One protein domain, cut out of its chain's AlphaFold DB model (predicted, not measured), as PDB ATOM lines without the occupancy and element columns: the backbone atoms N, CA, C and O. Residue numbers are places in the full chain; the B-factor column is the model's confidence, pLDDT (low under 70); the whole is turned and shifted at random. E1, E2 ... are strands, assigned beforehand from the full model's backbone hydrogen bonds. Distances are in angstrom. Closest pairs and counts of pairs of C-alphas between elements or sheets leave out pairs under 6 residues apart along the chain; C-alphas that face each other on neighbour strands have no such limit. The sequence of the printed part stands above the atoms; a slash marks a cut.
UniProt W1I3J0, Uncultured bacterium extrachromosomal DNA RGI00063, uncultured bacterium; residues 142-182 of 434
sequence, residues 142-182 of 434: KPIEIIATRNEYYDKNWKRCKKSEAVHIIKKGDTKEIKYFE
ATOM      1  N   LYS A 142     -41.072 -14.170   1.738       86.38
ATOM      2  CA  LYS A 142     -41.101 -14.215   0.275       86.38
ATOM      3  C   LYS A 142     -40.466 -15.524  -0.199       86.38
ATOM      4  O   LYS A 142     -39.374 -15.846   0.281       86.38
ATOM      5  N   PRO A 143     -41.098 -16.263  -1.128       86.50
ATOM      6  CA  PRO A 143     -40.495 -17.456  -1.703       86.50
ATOM      7  C   PRO A 143     -39.162 -17.134  -2.386       86.50
ATOM      8  O   PRO A 143     -39.013 -16.083  -3.010       86.50
ATOM      9  N   ILE A 144     -38.196 -18.045  -2.281       87.50
ATOM     10  CA  ILE A 144     -36.905 -17.920  -2.966       87.50
ATOM     11  C   ILE A 144     -36.950 -18.771  -4.229       87.50
ATOM     12  O   ILE A 144     -36.992 -20.001  -4.153       87.50
ATOM     13  N   GLU A 145     -36.895 -18.117  -5.384       87.25
ATOM     14  CA  GLU A 145     -36.772 -18.790  -6.674       87.25
ATOM     15  C   GLU A 145     -35.310 -19.115  -6.976       87.25
ATOM     16  O   GLU A 145     -34.447 -18.243  -7.085       87.25
ATOM     17  N   ILE A 146     -35.020 -20.402  -7.122       84.75
ATOM     18  CA  ILE A 146     -33.728 -20.882  -7.587       84.75
ATOM     19  C   ILE A 146     -33.796 -20.950  -9.105       84.75
ATOM     20  O   ILE A 146     -34.455 -21.823  -9.664       84.75
ATOM     21  N   ILE A 147     -33.087 -20.042  -9.767       90.75
ATOM     22  CA  ILE A 147     -33.015 -19.974 -11.227       90.75
ATOM     23  C   ILE A 147     -31.887 -20.877 -11.737       90.75
ATOM     24  O   ILE A 147     -30.781 -20.909 -11.185       90.75
ATOM     25  N   ALA A 148     -32.143 -21.604 -12.820       88.56
ATOM     26  CA  ALA A 148     -31.125 -22.393 -13.491       88.56
ATOM     27  C   ALA A 148     -30.058 -21.481 -14.125       88.56
ATOM     28  O   ALA A 148     -30.317 -20.713 -15.053       88.56
ATOM     29  N   THR A 149     -28.812 -21.590 -13.659       91.25
ATOM     30  CA  THR A 149     -27.677 -20.794 -14.170       91.25
ATOM     31  C   THR A 149     -27.152 -21.284 -15.524       91.25
ATOM     32  O   THR A 149     -26.442 -20.560 -16.227       91.25
ATOM     33  N   ARG A 150     -27.520 -22.507 -15.917       90.88
ATOM     34  CA  ARG A 150     -27.205 -23.155 -17.197       90.88
ATOM     35  C   ARG A 150     -28.339 -24.095 -17.592       90.88
ATOM     36  O   ARG A 150     -29.130 -24.477 -16.739       90.88
ATOM     37  N   ASN A 151     -28.365 -24.521 -18.854       92.69
ATOM     38  CA  ASN A 151     -29.306 -25.548 -19.291       92.69
ATOM     39  C   ASN A 151     -29.070 -26.844 -18.508       92.69
ATOM     40  O   ASN A 151     -27.958 -27.386 -18.472       92.69
ATOM     41  N   GLU A 152     -30.134 -27.333 -17.889       91.94
ATOM     42  CA  GLU A 152     -30.150 -28.537 -17.090       91.94
ATOM     43  C   GLU A 152     -30.985 -29.624 -17.788       91.94
ATOM     44  O   GLU A 152     -32.192 -29.499 -17.949       91.94
ATOM     45  N   TYR A 153     -30.319 -30.700 -18.211       92.81
ATOM     46  CA  TYR A 153     -30.889 -31.882 -18.859       92.81
ATOM     47  C   TYR A 153     -31.199 -33.000 -17.855       92.81
ATOM     48  O   TYR A 153     -30.391 -33.250 -16.946       92.81
ATOM     49  N   TYR A 154     -32.339 -33.662 -18.044       90.25
ATOM     50  CA  TYR A 154     -32.823 -34.760 -17.215       90.25
ATOM     51  C   TYR A 154     -33.457 -35.875 -18.052       90.25
ATOM     52  O   TYR A 154     -34.088 -35.612 -19.077       90.25
ATOM     53  N   ASP A 155     -33.298 -37.120 -17.609       89.19
ATOM     54  CA  ASP A 155     -33.959 -38.280 -18.211       89.19
ATOM     55  C   ASP A 155     -35.451 -38.350 -17.822       89.19
ATOM     56  O   ASP A 155     -35.963 -37.496 -17.097       89.19
ATOM     57  N   LYS A 156     -36.158 -39.392 -18.279       89.44
ATOM     58  CA  LYS A 156     -37.586 -39.626 -17.974       89.44
ATOM     59  C   LYS A 156     -37.922 -39.737 -16.476       89.44
ATOM     60  O   LYS A 156     -39.087 -39.644 -16.113       89.44
ATOM     61  N   ASN A 157     -36.927 -39.972 -15.622       82.56
ATOM     62  CA  ASN A 157     -37.083 -40.126 -14.177       82.56
ATOM     63  C   ASN A 157     -36.585 -38.885 -13.413       82.56
ATOM     64  O   ASN A 157     -36.346 -38.969 -12.210       82.56
ATOM     65  N   TRP A 158     -36.375 -37.750 -14.094       80.31
ATOM     66  CA  TRP A 158     -35.802 -36.529 -13.514       80.31
ATOM     67  C   TRP A 158     -34.389 -36.704 -12.929       80.31
ATOM     68  O   TRP A 158     -33.953 -35.927 -12.074       80.31
ATOM     69  N   LYS A 159     -33.610 -37.677 -13.420       81.44
ATOM     70  CA  LYS A 159     -32.190 -37.815 -13.067       81.44
ATOM     71  C   LYS A 159     -31.326 -37.007 -14.030       81.44
ATOM     72  O   LYS A 159     -31.544 -37.015 -15.238       81.44
ATOM     73  N   ARG A 160     -30.320 -36.300 -13.498       85.81
ATOM     74  CA  ARG A 160     -29.363 -35.511 -14.298       85.81
ATOM     75  C   ARG A 160     -28.689 -36.396 -15.353       85.81
ATOM     76  O   ARG A 160     -28.049 -37.380 -14.989       85.81
ATOM     77  N   CYS A 161     -28.782 -36.009 -16.623       88.19
ATOM     78  CA  CYS A 161     -28.197 -36.748 -17.746       88.19
ATOM     79  C   CYS A 161     -27.487 -35.817 -18.747       88.19
ATOM     80  O   CYS A 161     -27.421 -34.595 -18.564       88.19
ATOM     81  N   LYS A 162     -26.910 -36.405 -19.801       92.94
ATOM     82  CA  LYS A 162     -26.341 -35.658 -20.931       92.94
ATOM     83  C   LYS A 162     -27.459 -35.157 -21.851       92.94
ATOM     84  O   LYS A 162     -28.523 -35.758 -21.932       92.94
ATOM     85  N   LYS A 163     -27.190 -34.097 -22.622       93.38
ATOM     86  CA  LYS A 163     -28.157 -33.499 -23.566       93.38
ATOM     87  C   LYS A 163     -28.783 -34.512 -24.539       93.38
ATOM     88  O   LYS A 163     -29.951 -34.374 -24.867       93.38
ATOM     89  N   SER A 164     -28.018 -35.506 -24.991       91.69
ATOM     90  CA  SER A 164     -28.473 -36.540 -25.935       91.69
ATOM     91  C   SER A 164     -29.505 -37.511 -25.355       91.69
ATOM     92  O   SER A 164     -30.226 -38.145 -26.112       91.69
ATOM     93  N   GLU A 165     -29.568 -37.639 -24.031       91.31
ATOM     94  CA  GLU A 165     -30.432 -38.580 -23.303       91.31
ATOM     95  C   GLU A 165     -31.596 -37.851 -22.604       91.31
ATOM     96  O   GLU A 165     -32.317 -38.431 -21.791       91.31
ATOM     97  N   ALA A 166     -31.733 -36.549 -22.861       90.31
ATOM     98  CA  ALA A 166     -32.640 -35.680 -22.139       90.31
ATOM     99  C   ALA A 166     -34.076 -35.834 -22.642       90.31
ATOM    100  O   ALA A 166     -34.353 -35.634 -23.823       90.31
ATOM    101  N   VAL A 167     -34.987 -36.113 -21.716       91.44
ATOM    102  CA  VAL A 167     -36.439 -36.051 -21.937       91.44
ATOM    103  C   VAL A 167     -36.997 -34.740 -21.378       91.44
ATOM    104  O   VAL A 167     -37.905 -34.155 -21.964       91.44
ATOM    105  N   HIS A 168     -36.411 -34.230 -20.291       87.75
ATOM    106  CA  HIS A 168     -36.781 -32.955 -19.681       87.75
ATOM    107  C   HIS A 168     -35.598 -31.982 -19.686       87.75
ATOM    108  O   HIS A 168     -34.440 -32.369 -19.498       87.75
ATOM    109  N   ILE A 169     -35.891 -30.702 -19.916       91.38
ATOM    110  CA  ILE A 169     -34.893 -29.634 -19.987       91.38
ATOM    111  C   ILE A 169     -35.412 -28.439 -19.196       91.38
ATOM    112  O   ILE A 169     -36.472 -27.913 -19.514       91.38
ATOM    113  N   ILE A 170     -34.635 -27.993 -18.213       89.31
ATOM    114  CA  ILE A 170     -34.805 -26.691 -17.563       89.31
ATOM    115  C   ILE A 170     -33.803 -25.748 -18.231       89.31
ATOM    116  O   ILE A 170     -32.595 -26.015 -18.202       89.31
ATOM    117  N   LYS A 171     -34.263 -24.693 -18.907       92.88
ATOM    118  CA  LYS A 171     -33.356 -23.789 -19.624       92.88
ATOM    119  C   LYS A 171     -32.688 -22.831 -18.650       92.88
ATOM    120  O   LYS A 171     -33.180 -22.560 -17.560       92.88
ATOM    121  N   LYS A 172     -31.538 -22.293 -19.057       92.75
ATOM    122  CA  LYS A 172     -30.904 -21.187 -18.342       92.75
ATOM    123  C   LYS A 172     -31.897 -20.027 -18.231       92.75
ATOM    124  O   LYS A 172     -32.401 -19.574 -19.253       92.75
ATOM    125  N   GLY A 173     -32.097 -19.526 -17.018       89.00
ATOM    126  CA  GLY A 173     -33.065 -18.468 -16.732       89.00
ATOM    127  C   GLY A 173     -34.432 -18.976 -16.274       89.00
ATOM    128  O   GLY A 173     -35.180 -18.185 -15.714       89.00
ATOM    129  N   ASP A 174     -34.730 -20.272 -16.423       89.75
ATOM    130  CA  ASP A 174     -35.976 -20.855 -15.922       89.75
ATOM    131  C   ASP A 174     -35.882 -21.140 -14.414       89.75
ATOM    132  O   ASP A 174     -34.815 -21.482 -13.880       89.75
ATOM    133  N   THR A 175     -37.021 -21.057 -13.728       85.25
ATOM    134  CA  THR A 175     -37.147 -21.409 -12.311       85.25
ATOM    135  C   THR A 175     -37.020 -22.922 -12.133       85.25
ATOM    136  O   THR A 175     -37.806 -23.708 -12.660       85.25
ATOM    137  N   LYS A 176     -36.001 -23.341 -11.380       81.81
ATOM    138  CA  LYS A 176     -35.689 -24.742 -11.076       81.81
ATOM    139  C   LYS A 176     -36.426 -25.248  -9.840       81.81
ATOM    140  O   LYS A 176     -36.895 -26.379  -9.821       81.81
ATOM    141  N   GLU A 177     -36.451 -24.441  -8.786       79.50
ATOM    142  CA  GLU A 177     -37.049 -24.783  -7.493       79.50
ATOM    143  C   GLU A 177     -37.551 -23.495  -6.845       79.50
ATOM    144  O   GLU A 177     -36.857 -22.481  -6.879       79.50
ATOM    145  N   ILE A 178     -38.737 -23.535  -6.241       83.12
ATOM    146  CA  ILE A 178     -39.254 -22.438  -5.422       83.12
ATOM    147  C   ILE A 178     -39.240 -22.911  -3.977       83.12
ATOM    148  O   ILE A 178     -39.882 -23.903  -3.637       83.12
ATOM    149  N   LYS A 179     -38.502 -22.206  -3.122       85.12
ATOM    150  CA  LYS A 179     -38.449 -22.499  -1.690       85.12
ATOM    151  C   LYS A 179     -39.430 -21.620  -0.942       85.12
ATOM    152  O   LYS A 179     -39.297 -20.399  -0.960       85.12
ATOM    153  N   TYR A 180     -40.362 -22.259  -0.247       87.88
ATOM    154  CA  TYR A 180     -41.340 -21.590   0.610       87.88
ATOM    155  C   TYR A 180     -40.940 -21.592   2.087       87.88
ATOM    156  O   TYR A 180     -41.443 -20.769   2.840       87.88
ATOM    157  N   PHE A 181     -40.029 -22.477   2.503       89.69
ATOM    158  CA  PHE A 181     -39.654 -22.668   3.905       89.69
ATOM    159  C   PHE A 181     -38.152 -22.515   4.127       89.69
ATOM    160  O   PHE A 181     -37.331 -22.760   3.236       89.69
ATOM    161  N   GLU A 182     -37.783 -22.170   5.355       89.81
ATOM    162  CA  GLU A 182     -36.390 -22.064   5.777       89.81
ATOM    163  C   GLU A 182     -35.613 -23.384   5.613       89.81
ATOM    164  O   GLU A 182     -36.124 -24.495   5.789       89.81
TER     165      GLU A 182
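This is residues 142 to 182 of the 434 residues of the protein "Uncultured bacterium extrachromosomal DNA RGI00063" of uncultured bacterium (UniProt W1I3J0). This is a long, flat, loose double-back of the chain: two small two-stranded ladders set one after the other, E1 with E4 at the end that holds both printed ends, then the hairpin of E2 and E3, with the long loop of residues 155 to 167 at the far end. The chain runs out through E1 and E2, turns in that loop, and folds back through E3 and E4. The printed part has 41 residues, with no named helix and four named strands in the order E1, E2, E3, E4; both sheets, E1 - E4 and E2 - E3, are antiparallel. The class is all strand, though only 19 of the 41 residues are in named elements. It is loose, with a radius of gyration of the C-alphas of 11.6 A and spans of 37 by 19 by 10 A.

Find C-alpha 142 at (-41.101, -14.215, 0.275); from there E1, residues 142 to 147, runs 15.2 A. Next comes E2, residues 152 to 154, beginning at C-alpha 152 at (-30.150, -28.537, -17.090). E3 is residues 168 to 170. E4, residues 175 to 181, runs 16.5 A to C-alpha 181 at (-39.654, -22.668, 3.905).

Look first at E1 and E4, antiparallel at 152 degrees, where N 144 and O 179 are within hydrogen-bond range at 2.9 A. E2 and E3 form a hairpin, antiparallel at 162 degrees, with N 152 and O 170 within range at 2.8 A. E1 is apart from E2 and E3, and E2 is apart from E4. The closest C-alphas of E3 and E4, Ile 170 and Lys 176, are 6.8 A apart.

The two C-alphas farthest apart, Lys 142 and Ser 164, are 36.7 A apart. The links E1 to E2 and E3 to E4 are tight, and E2 to E3 is long. The printed part has no cut, and no printed residue is under 70 in pLDDT.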